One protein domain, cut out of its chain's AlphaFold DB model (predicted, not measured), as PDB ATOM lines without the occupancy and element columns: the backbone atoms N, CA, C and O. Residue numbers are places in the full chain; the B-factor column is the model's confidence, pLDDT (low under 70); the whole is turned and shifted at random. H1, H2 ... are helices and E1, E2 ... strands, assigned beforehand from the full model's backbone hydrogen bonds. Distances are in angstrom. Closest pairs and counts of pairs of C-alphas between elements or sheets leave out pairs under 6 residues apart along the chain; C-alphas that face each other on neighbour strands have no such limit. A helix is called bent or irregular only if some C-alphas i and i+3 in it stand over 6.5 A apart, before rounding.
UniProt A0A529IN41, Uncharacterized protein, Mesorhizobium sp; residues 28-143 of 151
ATOM      1  N   MET A  28     164.058 141.173 129.639       65.75
ATOM      2  CA  MET A  28     162.724 140.640 129.415       65.75
ATOM      3  C   MET A  28     162.893 139.155 129.101       65.75
ATOM      4  O   MET A  28     163.515 138.771 128.104       65.75
ATOM      5  N   LYS A  29     162.404 138.293 129.993       76.94
ATOM      6  CA  LYS A  29     162.603 136.851 129.859       76.94
ATOM      7  C   LYS A  29     161.524 136.286 128.949       76.94
ATOM      8  O   LYS A  29     160.338 136.389 129.252       76.94
ATOM      9  N   LEU A  30     161.955 135.668 127.849       86.19
ATOM     10  CA  LEU A  30     161.097 134.785 127.068       86.19
ATOM     11  C   LEU A  30     160.847 133.516 127.891       86.19
ATOM     12  O   LEU A  30     161.792 132.793 128.211       86.19
ATOM     13  N   VAL A  31     159.592 133.246 128.231       90.38
ATOM     14  CA  VAL A  31     159.191 132.099 129.052       90.38
ATOM     15  C   VAL A  31     158.453 131.051 128.228       90.38
ATOM     16  O   VAL A  31     157.961 131.322 127.134       90.38
ATOM     17  N   ARG A  32     158.402 129.822 128.752       89.31
ATOM     18  CA  ARG A  32     157.776 128.661 128.089       89.31
ATOM     19  C   ARG A  32     156.613 128.054 128.872       89.31
ATOM     20  O   ARG A  32     155.944 127.164 128.369       89.31
ATOM     21  N   ASN A  33     156.397 128.521 130.094       89.81
ATOM     22  CA  ASN A  33     155.353 128.072 131.011       89.81
ATOM     23  C   ASN A  33     154.065 128.905 130.888       89.81
ATOM     24  O   ASN A  33     153.207 128.811 131.755       89.81
ATOM     25  N   ILE A  34     153.931 129.739 129.852       92.88
ATOM     26  CA  ILE A  34     152.688 130.441 129.515       92.88
ATOM     27  C   ILE A  34     152.247 129.947 128.143       92.88
ATOM     28  O   ILE A  34     152.999 130.034 127.173       92.88
ATOM     29  N   THR A  35     151.027 129.428 128.070       93.12
ATOM     30  CA  THR A  35     150.439 128.861 126.851       93.12
ATOM     31  C   THR A  35     149.091 129.499 126.545       93.12
ATOM     32  O   THR A  35     148.466 130.079 127.429       93.12
ATOM     33  N   LEU A  36     148.648 129.415 125.292       93.56
ATOM     34  CA  LEU A  36     147.327 129.863 124.852       93.56
ATOM     35  C   LEU A  36     146.442 128.637 124.610       93.56
ATOM     36  O   LEU A  36     146.899 127.639 124.055       93.56
ATOM     37  N   THR A  37     145.172 128.728 124.995       93.88
ATOM     38  CA  THR A  37     144.130 127.850 124.435       93.88
ATOM     39  C   THR A  37     143.921 128.145 122.946       93.88
ATOM     40  O   THR A  37     144.255 129.248 122.503       93.88
ATOM     41  N   PRO A  38     143.351 127.213 122.158       94.56
ATOM     42  CA  PRO A  38     143.028 127.463 120.753       94.56
ATOM     43  C   PRO A  38     142.186 128.730 120.541       94.56
ATOM     44  O   PRO A  38     142.483 129.521 119.648       94.56
ATOM     45  N   GLU A  39     141.192 128.963 121.397       93.00
ATOM     46  CA  GLU A  39     140.298 130.119 121.343       93.00
ATOM     47  C   GLU A  39     141.056 131.424 121.624       93.00
ATOM     48  O   GLU A  39     140.890 132.417 120.912       93.00
ATOM     49  N   ALA A  40     141.941 131.423 122.626       92.06
ATOM     50  CA  ALA A  40     142.779 132.579 122.931       92.06
ATOM     51  C   ALA A  40     143.821 132.843 121.837       92.06
ATOM     52  O   ALA A  40     144.091 134.001 121.509       92.06
ATOM     53  N   GLU A  41     144.390 131.786 121.250       94.81
ATOM     54  CA  GLU A  41     145.322 131.892 120.131       94.81
ATOM     55  C   GLU A  41     144.634 132.474 118.890       94.81
ATOM     56  O   GLU A  41     145.181 133.360 118.234       94.81
ATOM     57  N   GLU A  42     143.416 132.039 118.578       94.12
ATOM     58  CA  GLU A  42     142.639 132.618 117.486       94.12
ATOM     59  C   GLU A  42     142.297 134.089 117.765       94.12
ATOM     60  O   GLU A  42     142.503 134.953 116.904       94.12
ATOM     61  N   PHE A  43     141.862 134.404 118.988       91.44
ATOM     62  CA  PHE A  43     141.527 135.765 119.398       91.44
ATOM     63  C   PHE A  43     142.705 136.738 119.242       91.44
ATOM     64  O   PHE A  43     142.527 137.842 118.704       91.44
ATOM     65  N   ILE A  44     143.907 136.343 119.692       93.62
ATOM     66  CA  ILE A  44     145.115 137.161 119.533       93.62
ATOM     67  C   ILE A  44     145.533 137.235 118.065       93.62
ATOM     68  O   ILE A  44     145.834 138.331 117.600       93.62
ATOM     69  N   LYS A  45     145.478 136.129 117.303       93.56
ATOM     70  CA  LYS A  45     145.825 136.096 115.870       93.56
ATOM     71  C   LYS A  45     144.998 137.081 115.052       93.56
ATOM     72  O   LYS A  45     145.566 137.810 114.244       93.56
ATOM     73  N   GLN A  46     143.692 137.164 115.299       92.44
ATOM     74  CA  GLN A  46     142.800 138.107 114.611       92.44
ATOM     75  C   GLN A  46     143.161 139.585 114.858       92.44
ATOM     76  O   GLN A  46     142.781 140.453 114.075       92.44
ATOM     77  N   ARG A  47     143.883 139.883 115.947       89.88
ATOM     78  CA  ARG A  47     144.287 141.239 116.361       89.88
ATOM     79  C   ARG A  47     145.787 141.496 116.200       89.88
ATOM     80  O   ARG A  47     146.238 142.612 116.450       89.88
ATOM     81  N   TYR A  48     146.546 140.482 115.792       94.00
ATOM     82  CA  TYR A  48     147.993 140.538 115.642       94.00
ATOM     83  C   TYR A  48     148.353 141.186 114.306       94.00
ATOM     84  O   TYR A  48     147.987 140.676 113.247       94.00
ATOM     85  N   ILE A  49     149.088 142.295 114.345       94.81
ATOM     86  CA  ILE A  49     149.479 143.044 113.135       94.81
ATOM     87  C   ILE A  49     150.995 143.118 112.954       94.81
ATOM     88  O   ILE A  49     151.488 143.639 111.955       94.81
ATOM     89  N   GLU A  50     151.743 142.630 113.936       94.69
ATOM     90  CA  GLU A  50     153.192 142.612 113.947       94.69
ATOM     91  C   GLU A  50     153.726 141.551 112.966       94.69
ATOM     92  O   GLU A  50     153.082 140.516 112.746       94.69
ATOM     93  N   PRO A  51     154.905 141.787 112.364       93.25
ATOM     94  CA  PRO A  51     155.525 140.810 111.480       93.25
ATOM     95  C   PRO A  51     155.950 139.549 112.243       93.25
ATOM     96  O   PRO A  51     156.205 139.584 113.448       93.25
ATOM     97  N   ASP A  52     156.074 138.444 111.511       95.00
ATOM     98  CA  ASP A  52     156.747 137.241 112.002       95.00
ATOM     99  C   ASP A  52     158.248 137.534 112.143       95.00
ATOM    100  O   ASP A  52     158.883 137.992 111.190       95.00
ATOM    101  N   VAL A  53     158.818 137.257 113.316       92.38
ATOM    102  CA  VAL A  53     160.236 137.514 113.625       92.38
ATOM    103  C   VAL A  53     160.849 136.347 114.395       92.38
ATOM    104  O   VAL A  53     160.134 135.532 114.975       92.38
ATOM    105  N   ALA A  54     162.180 136.241 114.395       89.31
ATOM    106  CA  ALA A  54     162.883 135.193 115.139       89.31
ATOM    107  C   ALA A  54     163.086 135.570 116.614       89.31
ATOM    108  O   ALA A  54     163.129 134.692 117.477       89.31
ATOM    109  N   SER A  55     163.202 136.868 116.905       89.38
ATOM    110  CA  SER A  55     163.346 137.409 118.252       89.38
ATOM    111  C   SER A  55     162.338 138.521 118.520       89.38
ATOM    112  O   SER A  55     162.136 139.414 117.698       89.38
ATOM    113  N   TYR A  56     161.776 138.540 119.731       88.62
ATOM    114  CA  TYR A  56     160.869 139.602 120.168       88.62
ATOM    115  C   TYR A  56     161.519 140.996 120.147       88.62
ATOM    116  O   TYR A  56     160.819 141.998 120.024       88.62
ATOM    117  N   SER A  57     162.851 141.072 120.256       88.44
ATOM    118  CA  SER A  57     163.613 142.327 120.239       88.44
ATOM    119  C   SER A  57     163.591 143.036 118.881       88.44
ATOM    120  O   SER A  57     163.964 144.202 118.795       88.44
ATOM    121  N   GLU A  58     163.173 142.343 117.821       90.19
ATOM    122  CA  GLU A  58     162.992 142.909 116.480       90.19
ATOM    123  C   GLU A  58     161.663 143.672 116.348       90.19
ATOM    124  O   GLU A  58     161.456 144.416 115.388       90.19
ATOM    125  N   LEU A  59     160.751 143.504 117.309       91.00
ATOM    126  CA  LEU A  59     159.450 144.154 117.300       91.00
ATOM    127  C   LEU A  59     159.527 145.565 117.885       91.00
ATOM    128  O   LEU A  59     160.083 145.799 118.955       91.00
ATOM    129  N   GLN A  60     158.879 146.518 117.214       92.12
ATOM    130  CA  GLN A  60     158.664 147.856 117.773       92.12
ATOM    131  C   GLN A  60     157.496 147.871 118.773       92.12
ATOM    132  O   GLN A  60     157.520 148.595 119.768       92.12
ATOM    133  N   PHE A  61     156.471 147.064 118.502       93.44
ATOM    134  CA  PHE A  61     155.263 146.926 119.306       93.44
ATOM    135  C   PHE A  61     154.946 145.453 119.506       93.44
ATOM    136  O   PHE A  61     155.325 144.631 118.679       93.44
ATOM    137  N   MET A  62     154.219 145.137 120.569       93.75
ATOM    138  CA  MET A  62     153.776 143.783 120.859       93.75
ATOM    139  C   MET A  62     152.381 143.813 121.490       93.75
ATOM    140  O   MET A  62     152.068 144.745 122.249       93.75
ATOM    141  N   PRO A  63     151.536 142.808 121.218       94.38
ATOM    142  CA  PRO A  63     150.342 142.591 122.011       94.38
ATOM    143  C   PRO A  63     150.702 142.315 123.472       94.38
ATOM    144  O   PRO A  63     151.643 141.584 123.773       94.38
ATOM    145  N   ARG A  64     149.937 142.899 124.385       92.38
ATOM    146  CA  ARG A  64     150.154 142.825 125.825       92.38
ATOM    147  C   ARG A  64     148.832 142.571 126.530       92.38
ATOM    148  O   ARG A  64     147.925 143.402 126.433       92.38
ATOM    149  N   PHE A  65     148.741 141.465 127.258       89.31
ATOM    150  CA  PHE A  65     147.668 141.209 128.208       89.31
ATOM    151  C   PHE A  65     147.918 142.038 129.463       89.31
ATOM    152  O   PHE A  65     148.865 141.785 130.204       89.31
ATOM    153  N   ILE A  66     147.074 143.043 129.665       85.00
ATOM    154  CA  ILE A  66     147.080 143.894 130.852       85.00
ATOM    155  C   ILE A  66     145.934 143.440 131.736       85.00
ATOM    156  O   ILE A  66     144.807 143.294 131.252       85.00
ATOM    157  N   TRP A  67     146.217 143.219 133.014       78.75
ATOM    158  CA  TRP A  67     145.174 142.966 133.994       78.75
ATOM    159  C   TRP A  67     144.246 144.180 134.061       78.75
ATOM    160  O   TRP A  67     144.689 145.302 134.314       78.75
ATOM    161  N   VAL A  68     142.964 143.967 133.773       70.44
ATOM    162  CA  VAL A  68     141.965 145.027 133.815       70.44
ATOM    163  C   VAL A  68     140.795 144.638 134.677       70.44
ATOM    164  O   VAL A  68     140.429 143.481 134.897       70.44
ATOM    165  N   ILE A  69     140.170 145.701 135.115       63.94
ATOM    166  CA  ILE A  69     139.093 145.676 136.035       63.94
ATOM    167  C   ILE A  69     137.831 146.102 135.255       63.94
ATOM    168  O   ILE A  69     137.829 147.190 134.679       63.94
ATOM    169  N   ALA A  70     136.814 145.238 135.108       58.03
ATOM    170  CA  ALA A  70     135.779 145.403 134.073       58.03
ATOM    171  C   ALA A  70     134.393 144.841 134.466       58.03
ATOM    172  O   ALA A  70     134.285 143.697 134.863       58.03
ATOM    173  N   TYR A  71     133.308 145.594 134.283       53.34
ATOM    174  CA  TYR A  71     131.916 145.143 134.438       53.34
ATOM    175  C   TYR A  71     131.239 144.946 133.077       53.34
ATOM    176  O   TYR A  71     131.677 145.530 132.096       53.34
ATOM    177  N   LYS A  72     130.138 144.190 132.997       55.19
ATOM    178  CA  LYS A  72     129.212 144.254 131.850       55.19
ATOM    179  C   LYS A  72     128.020 145.143 132.224       55.19
ATOM    180  O   LYS A  72     127.504 145.021 133.334       55.19
ATOM    181  N   ASP A  73     127.610 146.054 131.344       59.97
ATOM    182  CA  ASP A  73     126.347 146.782 131.503       59.97
ATOM    183  C   ASP A  73     125.137 145.874 131.207       59.97
ATOM    184  O   ASP A  73     125.286 144.693 130.883       59.97
ATOM    185  N   ALA A  74     123.920 146.408 131.354       67.75
ATOM    186  CA  ALA A  74     122.681 145.651 131.146       67.75
ATOM    187  C   ALA A  74     122.528 145.099 129.714       67.75
ATOM    188  O   ALA A  74     121.769 144.153 129.510       67.75
ATOM    189  N   ASP A  75     123.274 145.654 128.755       71.25
ATOM    190  CA  ASP A  75     123.298 145.251 127.352       71.25
ATOM    191  C   ASP A  75     124.473 144.299 127.041       71.25
ATOM    192  O   ASP A  75     124.690 143.915 125.891       71.25
ATOM    193  N   GLY A  76     125.241 143.893 128.061       59.34
ATOM    194  CA  GLY A  76     126.373 142.972 127.941       59.34
ATOM    195  C   GLY A  76     127.690 143.626 127.517       59.34
ATOM    196  O   GLY A  76     128.677 142.918 127.306       59.34
ATOM    197  N   LYS A  77     127.749 144.958 127.407       65.94
ATOM    198  CA  LYS A  77     128.948 145.687 126.981       65.94
ATOM    199  C   LYS A  77     129.906 145.899 128.150       65.94
ATOM    200  O   LYS A  77     129.507 146.267 129.249       65.94
ATOM    201  N   ILE A  78     131.199 145.720 127.886       63.28
ATOM    202  CA  ILE A  78     132.256 145.899 128.885       63.28
ATOM    203  C   ILE A  78     132.410 147.391 129.270       63.28
ATOM    204  O   ILE A  78     132.658 148.238 128.410       63.28
ATOM    205  N   MET A  79     132.298 147.696 130.566       60.19
ATOM    206  CA  MET A  79     132.554 148.977 131.239       60.19
ATOM    207  C   MET A  79     133.732 148.832 132.221       60.19
ATOM    208  O   MET A  79     133.956 147.754 132.752       60.19
ATOM    209  N   GLU A  80     134.502 149.884 132.484       56.22
ATOM    210  CA  GLU A  80     135.684 149.827 133.375       56.22
ATOM    211  C   GLU A  80     135.254 149.812 134.872       56.22
ATOM    212  O   GLU A  80     134.330 150.542 135.236       56.22
ATOM    213  N   GLY A  81     135.842 148.938 135.719       59.97
ATOM    214  CA  GLY A  81     135.213 148.433 136.967       59.97
ATOM    215  C   GLY A  81     136.083 147.898 138.135       59.97
ATOM    216  O   GLY A  81     137.165 148.442 138.287       59.97
ATOM    217  N   GLU A  82     135.608 146.886 138.935       48.44
ATOM    218  CA  GLU A  82     136.313 145.896 139.852       48.44
ATOM    219  C   GLU A  82     136.536 144.497 139.163       48.44
ATOM    220  O   GLU A  82     135.983 144.259 138.092       48.44
ATOM    221  N   THR A  83     137.490 143.671 139.641       52.59
ATOM    222  CA  THR A  83     138.332 142.691 138.878       52.59
ATOM    223  C   THR A  83     137.592 141.630 138.054       52.59
ATOM    224  O   THR A  83     136.865 140.833 138.641       52.59
ATOM    225  N   VAL A  84     137.851 141.520 136.730       62.59
ATOM    226  CA  VAL A  84     137.185 140.516 135.850       62.59
ATOM    227  C   VAL A  84     138.072 139.853 134.770       62.59
ATOM    228  O   VAL A  84     137.659 138.830 134.229       62.59
ATOM    229  N   GLY A  85     139.297 140.314 134.470       76.44
ATOM    230  CA  GLY A  85     140.180 139.567 133.551       76.44
ATOM    231  C   GLY A  85     141.357 140.355 132.971       76.44
ATOM    232  O   GLY A  85     141.919 141.240 133.610       76.44
ATOM    233  N   TYR A  86     141.740 140.020 131.740       81.44
ATOM    234  CA  TYR A  86     142.843 140.628 131.002       81.44
ATOM    235  C   TYR A  86     142.367 141.234 129.679       81.44
ATOM    236  O   TYR A  86     141.649 140.616 128.886       81.44
ATOM    237  N   LYS A  87     142.824 142.456 129.403       86.00
ATOM    238  CA  LYS A  87     142.616 143.149 128.132       86.00
ATOM    239  C   LYS A  87     143.845 142.982 127.265       86.00
ATOM    240  O   LYS A  87     144.957 143.300 127.682       86.00
ATOM    241  N   LEU A  88     143.626 142.568 126.024       88.12
ATOM    242  CA  LEU A  88     144.659 142.633 125.008       88.12
ATOM    243  C   LEU A  88     144.818 144.087 124.551       88.12
ATOM    244  O   LEU A  88     143.897 144.704 124.015       88.12
ATOM    245  N   SER A  89     145.997 144.639 124.789       89.62
ATOM    246  CA  SER A  89     146.424 145.956 124.332       89.62
ATOM    247  C   SER A  89     147.621 145.811 123.399       89.62
ATOM    248  O   SER A  89     148.194 144.732 123.280       89.62
ATOM    249  N   ARG A  90     148.029 146.896 122.747       92.81
ATOM    250  CA  ARG A  90     149.252 146.944 121.944       92.81
ATOM    251  C   ARG A  90     150.181 147.979 122.552       92.81
ATOM    252  O   ARG A  90     149.793 149.138 122.671       92.81
ATOM    253  N   SER A  91     151.385 147.569 122.932       91.12
ATOM    254  CA  SER A  91     152.339 148.428 123.643       91.12
ATOM    255  C   SER A  91     153.698 148.448 122.939       91.12
ATOM    256  O   SER A  91     154.079 147.437 122.346       91.12
ATOM    257  N   PRO A  92     154.441 149.572 122.971       91.94
ATOM    258  CA  PRO A  92     155.835 149.589 122.540       91.94
ATOM    259  C   PRO A  92     156.651 148.583 123.351       91.94
ATOM    260  O   PRO A  92     156.497 148.528 124.571       91.94
ATOM    261  N   VAL A  93     157.554 147.839 122.707       89.00
ATOM    262  CA  VAL A  93     158.395 146.851 123.412       89.00
ATOM    263  C   VAL A  93     159.223 147.509 124.518       89.00
ATOM    264  O   VAL A  93     159.394 146.933 125.584       89.00
ATOM    265  N   SER A  94     159.632 148.768 124.338       86.31
ATOM    266  CA  SER A  94     160.345 149.548 125.358       86.31
ATOM    267  C   SER A  94     159.573 149.757 126.667       86.31
ATOM    268  O   SER A  94     160.187 150.128 127.662       86.31
ATOM    269  N   PHE A  95     158.249 149.568 126.686       85.44
ATOM    270  CA  PHE A  95     157.395 149.750 127.869       85.44
ATOM    271  C   PHE A  95     157.010 148.426 128.547       85.44
ATOM    272  O   PHE A  95     156.151 148.410 129.421       85.44
ATOM    273  N   LEU A  96     157.637 147.311 128.159       84.81
ATOM    274  CA  LEU A  96     157.311 145.968 128.652       84.81
ATOM    275  C   LEU A  96     158.290 145.446 129.715       84.81
ATOM    276  O   LEU A  96     158.322 144.246 129.960       84.81
ATOM    277  N   ALA A  97     159.079 146.319 130.352       77.50
ATOM    278  CA  ALA A  97     160.127 145.920 131.302       77.50
ATOM    279  C   ALA A  97     159.618 145.058 132.473       77.50
ATOM    280  O   ALA A  97     160.330 144.166 132.924       77.50
ATOM    281  N   ASP A  98     158.376 145.282 132.910       77.19
ATOM    282  CA  ASP A  98     157.739 144.530 134.001       77.19
ATOM    283  C   ASP A  98     156.838 143.385 133.501       77.19
ATOM    284  O   ASP A  98     156.118 142.757 134.275       77.19
ATOM    285  N   SER A  99     156.832 143.124 132.192       86.75
ATOM    286  CA  SER A  99     155.998 142.089 131.577       86.75
ATOM    287  C   SER A  99     156.800 140.825 131.279       86.75
ATOM    288  O   SER A  99     157.998 140.856 131.002       86.75
ATOM    289  N   VAL A 100     156.106 139.695 131.289       90.69
ATOM    290  CA  VAL A 100     156.653 138.398 130.894       90.69
ATOM    291  C   VAL A 100     156.316 138.153 129.429       90.69
ATOM    292  O   VAL A 100     155.174 138.362 129.029       90.69
ATOM    293  N   ILE A 101     157.287 137.726 128.620       93.12
ATOM    294  CA  ILE A 101     157.085 137.512 127.180       93.12
ATOM    295  C   ILE A 101     156.970 136.019 126.904       93.12
ATOM    296  O   ILE A 101     157.800 135.236 127.359       93.12
ATOM    297  N   ALA A 102     155.990 135.629 126.103       94.25
ATOM    298  CA  ALA A 102     155.850 134.279 125.580       94.25
ATOM    299  C   ALA A 102     155.721 134.316 124.054       94.25
ATOM    300  O   ALA A 102     155.396 135.350 123.463       94.25
ATOM    301  N   SER A 103     156.011 133.186 123.412       94.56
ATOM    302  CA  SER A 103     155.848 133.024 121.970       94.56
ATOM    303  C   SER A 103     154.706 132.070 121.636       94.56
ATOM    304  O   SER A 103     154.331 131.211 122.431       94.56
ATOM    305  N   PHE A 104     154.144 132.236 120.445       94.50
ATOM    306  CA  PHE A 104     153.085 131.391 119.899       94.50
ATOM    307  C   PHE A 104     153.251 131.251 118.384       94.50
ATOM    308  O   PHE A 104     154.217 131.764 117.809       94.50
ATOM    309  N   ASP A 105     152.338 130.519 117.743       92.56
ATOM    310  CA  ASP A 105     152.326 130.317 116.289       92.56
ATOM    311  C   ASP A 105     153.674 129.794 115.755       92.56
ATOM    312  O   ASP A 105     154.339 130.397 114.912       92.56
ATOM    313  N   GLY A 106     154.146 128.692 116.348       87.94
ATOM    314  CA  GLY A 106     155.439 128.089 116.003       87.94
ATOM    315  C   GLY A 106     156.662 128.891 116.465       87.94
ATOM    316  O   GLY A 106     157.772 128.622 116.011       87.94
ATOM    317  N   GLY A 107     156.476 129.868 117.357       88.81
ATOM    318  CA  GLY A 107     157.556 130.648 117.959       88.81
ATOM    319  C   GLY A 107     157.965 131.890 117.168       88.81
ATOM    320  O   GLY A 107     159.000 132.472 117.478       88.81
ATOM    321  N   ARG A 108     157.183 132.289 116.156       90.94
ATOM    322  CA  ARG A 108     157.465 133.474 115.319       90.94
ATOM    323  C   ARG A 108     156.665 134.713 115.703       90.94
ATOM    324  O   ARG A 108     156.928 135.802 115.195       90.94
ATOM    325  N   LYS A 109     155.679 134.546 116.583       95.44
ATOM    326  CA  LYS A 109     154.863 135.624 117.137       95.44
ATOM    327  C   LYS A 109     155.030 135.662 118.647       95.44
ATOM    328  O   LYS A 109     155.251 134.625 119.272       95.44
ATOM    329  N   PHE A 110     154.931 136.850 119.227       95.56
ATOM    330  CA  PHE A 110     155.238 137.093 120.632       95.56
ATOM    331  C   PHE A 110     154.152 137.940 121.278       95.56
ATOM    332  O   PHE A 110     153.597 138.834 120.646       95.56
ATOM    333  N   PHE A 111     153.862 137.676 122.543       95.06
ATOM    334  CA  PHE A 111     152.967 138.496 123.347       95.06
ATOM    335  C   PHE A 111     153.538 138.677 124.747       95.06
ATOM    336  O   PHE A 111     154.300 137.845 125.241       95.06
ATOM    337  N   ALA A 112     153.151 139.775 125.380       94.06
ATOM    338  CA  ALA A 112     153.531 140.100 126.737       94.06
ATOM    339  C   ALA A 112     152.357 139.916 127.699       94.06
ATOM    340  O   ALA A 112     151.193 140.094 127.337       94.06
ATOM    341  N   VAL A 113     152.677 139.600 128.945       91.19
ATOM    342  CA  VAL A 113     151.730 139.478 130.047       91.19
ATOM    343  C   VAL A 113     152.206 140.357 131.190       91.19
ATOM    344  O   VAL A 113     153.315 140.187 131.693       91.19
ATOM    345  N   GLU A 114     151.363 141.290 131.606       88.25
ATOM    346  CA  GLU A 114     151.563 142.077 132.816       88.25
ATOM    347  C   GLU A 114     150.785 141.433 133.963       88.25
ATOM    348  O   GLU A 114     149.556 141.476 134.001       88.25
ATOM    349  N   PHE A 115     151.508 140.815 134.895       81.56
ATOM    350  CA  PHE A 115     150.923 140.313 136.134       81.56
ATOM    351  C   PHE A 115     150.645 141.475 137.092       81.56
ATOM    352  O   PHE A 115     151.354 142.480 137.085       81.56
ATOM    353  N   ASN A 116     149.604 141.345 137.916       72.62
ATOM    354  CA  ASN A 116     149.228 142.393 138.856       72.62
ATOM    355  C   ASN A 116     150.335 142.586 139.913       72.62
ATOM    356  O   ASN A 116     150.610 141.683 140.704       72.62
ATOM    357  N   ALA A 117     150.944 143.776 139.937       60.50
ATOM    358  CA  ALA A 117     152.028 144.123 140.854       60.50
ATOM    359  C   ALA A 117     151.616 144.091 142.342       60.50
ATOM    360  O   ALA A 117     152.460 143.802 143.194       60.50
ATOM    361  N   ASP A 118     150.336 144.335 142.641       62.62
ATOM    362  CA  ASP A 118     149.790 144.421 144.002       62.62
ATOM    363  C   ASP A 118     149.196 143.090 144.509       62.62
ATOM    364  O   ASP A 118     148.816 142.986 145.675       62.62
ATOM    365  N   GLY A 119     149.112 142.071 143.645       62.50
ATOM    366  CA  GLY A 119     148.463 140.789 143.937       62.50
ATOM    367  C   GLY A 119     149.387 139.592 143.727       62.50
ATOM    368  O   GLY A 119     150.161 139.215 144.607       62.50
ATOM    369  N   GLU A 120     149.288 138.964 142.558       64.94
ATOM    370  CA  GLU A 120     150.052 137.764 142.218       64.94
ATOM    371  C   GLU A 120     151.231 138.111 141.315       64.94
ATOM    372  O   GLU A 120     151.076 138.407 140.130       64.94
ATOM    373  N   LYS A 121     152.440 138.037 141.877       77.62
ATOM    374  CA  LYS A 121     153.670 138.093 141.087       77.62
ATOM    375  C   LYS A 121     153.781 136.846 140.216       77.62
ATOM    376  O   LYS A 121     153.392 135.756 140.633       77.62
ATOM    377  N   TYR A 122     154.384 137.010 139.042       84.75
ATOM    378  CA  TYR A 122     154.753 135.888 138.190       84.75
ATOM    379  C   TYR A 122     155.604 134.869 138.965       84.75
ATOM    380  O   TYR A 122     156.662 135.199 139.504       84.75
ATOM    381  N   ASP A 123     155.127 133.632 138.997       84.75
ATOM    382  CA  ASP A 123     155.793 132.472 139.580       84.75
ATOM    383  C   ASP A 123     156.293 131.570 138.445       84.75
ATOM    384  O   ASP A 123     155.492 131.035 137.678       84.75
ATOM    385  N   ALA A 124     157.617 131.453 138.320       86.94
ATOM    386  CA  ALA A 124     158.281 130.741 137.229       86.94
ATOM    387  C   ALA A 124     158.152 129.211 137.311       86.94
ATOM    388  O   ALA A 124     158.397 128.546 136.304       86.94
ATOM    389  N   ASP A 125     157.765 128.672 138.470       84.25
ATOM    390  CA  ASP A 125     157.608 127.231 138.696       84.25
ATOM    391  C   ASP A 125     156.174 126.750 138.417       84.25
ATOM    392  O   ASP A 125     155.905 125.546 138.378       84.25
ATOM    393  N   ALA A 126     155.240 127.679 138.205       84.94
ATOM    394  CA  ALA A 126     153.872 127.381 137.813       84.94
ATOM    395  C   ALA A 126     153.705 127.354 136.289       84.94
ATOM    396  O   ALA A 126     154.437 128.019 135.554       84.94
ATOM    397  N   HIS A 127     152.690 126.625 135.820       86.88
ATOM    398  CA  HIS A 127     152.235 126.698 134.433       86.88
ATOM    399  C   HIS A 127     151.011 127.601 134.344       86.88
ATOM    400  O   HIS A 127     150.125 127.534 135.192       86.88
ATOM    401  N   TYR A 128     150.948 128.424 133.306       89.25
ATOM    402  CA  TYR A 128     149.833 129.316 133.041       89.25
ATOM    403  C   TYR A 128     149.215 129.011 131.686       89.25
ATOM    404  O   TYR A 128     149.905 128.772 130.686       89.25
ATOM    405  N   THR A 129     147.899 129.129 131.648       89.75
ATOM    406  CA  THR A 129     147.125 129.092 130.417       89.75
ATOM    407  C   THR A 129     146.367 130.400 130.278       89.75
ATOM    408  O   THR A 129     145.739 130.863 131.228       89.75
ATOM    409  N   ILE A 130     146.434 131.008 129.098       91.50
ATOM    410  CA  ILE A 130     145.572 132.121 128.727       91.50
ATOM    411  C   ILE A 130     144.342 131.552 128.022       91.50
ATOM    412  O   ILE A 130     144.444 130.868 126.997       91.50
ATOM    413  N   GLU A 131     143.183 131.841 128.593       90.12
ATOM    414  CA  GLU A 131     141.879 131.403 128.106       90.12
ATOM    415  C   GLU A 131     141.089 132.594 127.583       90.12
ATOM    416  O   GLU A 131     141.229 133.707 128.092       90.12
ATOM    417  N   HIS A 132     140.264 132.364 126.567       87.88
ATOM    418  CA  HIS A 132     139.365 133.372 126.025       87.88
ATOM    419  C   HIS A 132     137.931 132.853 126.065       87.88
ATOM    420  O   HIS A 132     137.613 131.856 125.419       87.88
ATOM    421  N   PHE A 133     137.072 133.524 126.828       82.19
ATOM    422  CA  PHE A 133     135.674 133.145 127.005       82.19
ATOM    423  C   PHE A 133     134.806 134.395 127.176       82.19
ATOM    424  O   PHE A 133     135.172 135.304 127.918       82.19
ATOM    425  N   ASP A 134     133.660 134.453 126.488       79.94
ATOM    426  CA  ASP A 134     132.701 135.569 126.550       79.94
ATOM    427  C   ASP A 134     133.327 136.971 126.370       79.94
ATOM    428  O   ASP A 134     133.003 137.913 127.108       79.94
ATOM    429  N   ASP A 135     134.219 137.096 125.375       76.56
ATOM    430  CA  ASP A 135     135.011 138.292 125.038       76.56
ATOM    431  C   ASP A 135     136.002 138.750 126.127       76.56
ATOM    432  O   ASP A 135     136.553 139.854 126.066       76.56
ATOM    433  N   ILE A 136     136.275 137.898 127.115       80.31
ATOM    434  CA  ILE A 136     137.195 138.170 128.220       80.31
ATOM    435  C   ILE A 136     138.381 137.210 128.134       80.31
ATOM    436  O   ILE A 136     138.222 136.029 127.834       80.31
ATOM    437  N   ASN A 137     139.586 137.722 128.401       86.50
ATOM    438  CA  ASN A 137     140.769 136.878 128.541       86.50
ATOM    439  C   ASN A 137     141.041 136.613 130.019       86.50
ATOM    440  O   ASN A 137     140.993 137.533 130.836       86.50
ATOM    441  N   TYR A 138     141.387 135.380 130.348       83.94
ATOM    442  CA  TYR A 138     141.740 134.948 131.692       83.94
ATOM    443  C   TYR A 138     143.148 134.381 131.685       83.94
ATOM    444  O   TYR A 138     143.563 133.767 130.705       83.94
ATOM    445  N   ILE A 139     143.881 134.570 132.779       87.12
ATOM    446  CA  ILE A 139     145.138 133.866 133.015       87.12
ATOM    447  C   ILE A 139     144.887 132.887 134.146       87.12
ATOM    448  O   ILE A 139     144.633 133.290 135.279       87.12
ATOM    449  N   ILE A 140     144.927 131.604 133.815       84.62
ATOM    450  CA  ILE A 140     144.704 130.505 134.744       84.62
ATOM    451  C   ILE A 140     146.064 129.977 135.176       84.62
ATOM    452  O   ILE A 140     146.829 129.468 134.356       84.62
ATOM    453  N   LYS A 141     146.374 130.105 136.467       86.81
ATOM    454  CA  LYS A 141     147.538 129.466 137.082       86.81
ATOM    455  C   LYS A 141     147.185 128.015 137.404       86.81
ATOM    456  O   LYS A 141     146.319 127.760 138.237       86.81
ATOM    457  N   LEU A 142     147.850 127.068 136.752       77.38
ATOM    458  CA  LEU A 142     147.716 125.651 137.067       77.38
ATOM    459  C   LEU A 142     148.578 125.307 138.292       77.38
ATOM    460  O   LEU A 142     149.679 125.852 138.442       77.38
ATOM    461  N   PRO A 143     148.107 124.410 139.176       66.31
ATOM    462  CA  PRO A 143     148.911 123.933 140.290       66.31
ATOM    463  C   PRO A 143     150.184 123.262 139.762       66.31
ATOM    464  O   PRO A 143     150.141 122.472 138.820       66.31
TER     465      PRO A 143
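What this domain is: This is residues 28 to 143 of the 151 residues of an uncharacterized protein of Mesorhizobium sp (UniProt A0A529IN41). Two sheets stand face to face with their strands crossed, a small sandwich that nearly closes into a barrel, with the single helix H1 set at one end against both sheets. The larger sheet is twisted, and its longest strands, E2 and E3, make a bent hairpin whose turn, residues 73 to 77, lies at one end of the longest axis; the long link at residues 46 to 60 reaches toward the other end. The larger sheet has the order E3, E2, E5, E4 and the smaller one E1, E6, E7, both mixed. The printed part has 116 residues with one named helix and seven named strands, in the order E1, H1, E2, E3, E4, E5, E6, E7, and its class is mostly strand. It is compact, with a radius of gyration of the C-alphas of 14.0 A and spans of 44 by 30 by 27 A.

Where its parts are: In the larger sheet, E2 is residues 61 to 72, 29.0 A from first to last C-alpha, and starts with C-alpha 61 at (155.263, 146.926, 119.306). E3, residues 78 to 92, is the longest strand by residues and measures 24.7 A. E2 bends by 70 degrees at residue 69, and E3 bends by 115 degrees at residue 82. E5 is residues 109 to 114, 17.3 A, and E4 is residues 100 to 104, 13.5 A. In the smaller sheet, E1 is residues 34 to 36, 7.1 A, beginning with C-alpha 34 at (152.688, 130.441, 129.515). E6 is residues 127 to 133, 19.3 A, and E7 is residues 136 to 142, 18.6 A, ending with C-alpha 142 at (147.716, 125.651, 137.067). H1 is residues 38 to 45, 10.3 A.

How they stand to each other: In the larger sheet E3 and E4 are the edge strands. The hairpin E2 and E3 is antiparallel at 170 degrees, with N 64 and O 89 at 2.8 A and, beyond the bends, N 79 and O 71 at 2.7 A. E2 and E5 are parallel at 46 degrees, with N 65 and O 112 at 2.8 A. The hairpin E4 and E5 is antiparallel at 150 degrees, with N 102 and O 111 at 2.9 A. Residues 30 to 31 form a short parallel pairing with residues 101 to 102 of E4. The two sheets form a sandwich, that is, two sheets face to face: the facing parts are 8.9 A centre to centre, and the strands of the one stand at 80 degrees to those of the other. In the smaller sheet E1 and E6 are parallel at 28 degrees, with N 130 and O 35 at 2.8 A. The hairpin E6 and E7 is antiparallel at 155 degrees, with N 138 and O 131 at 2.8 A. Between the sheets, the closest C-alphas of E3 and E7 are those of Tyr 86 and Asn 137, 4.9 A apart. Those of E1 and E4 are Ile 34 and Ala 102, 6.3 A apart. E2 and E7 are near each other, while E4 and E6 are apart. H1 is on both sheets, at a height of 5.2 A over the smaller and 8.0 A over the larger. It lies over none of the strands of either sheet, but only just: 2 of its 8 C-alphas fall on E6 and 2 on E5. Its closest C-alphas with E6 are Ala 40 and His 132, 4.7 A apart. In H1 every O i to N i+4 pair is within hydrogen-bond range.

The domain as a whole: The two C-alphas farthest apart are those of Ala 54 and Ala 74, 44.5 A. The printed part has no cut. The links H1 to E2 and E5 to E6 are long, with 15 and 12 residues. Mean pLDDT of the printed part is 83.2; 21 residues are under 70, namely 28, 69 to 74, 76 to 84, 117 to 120 and 143.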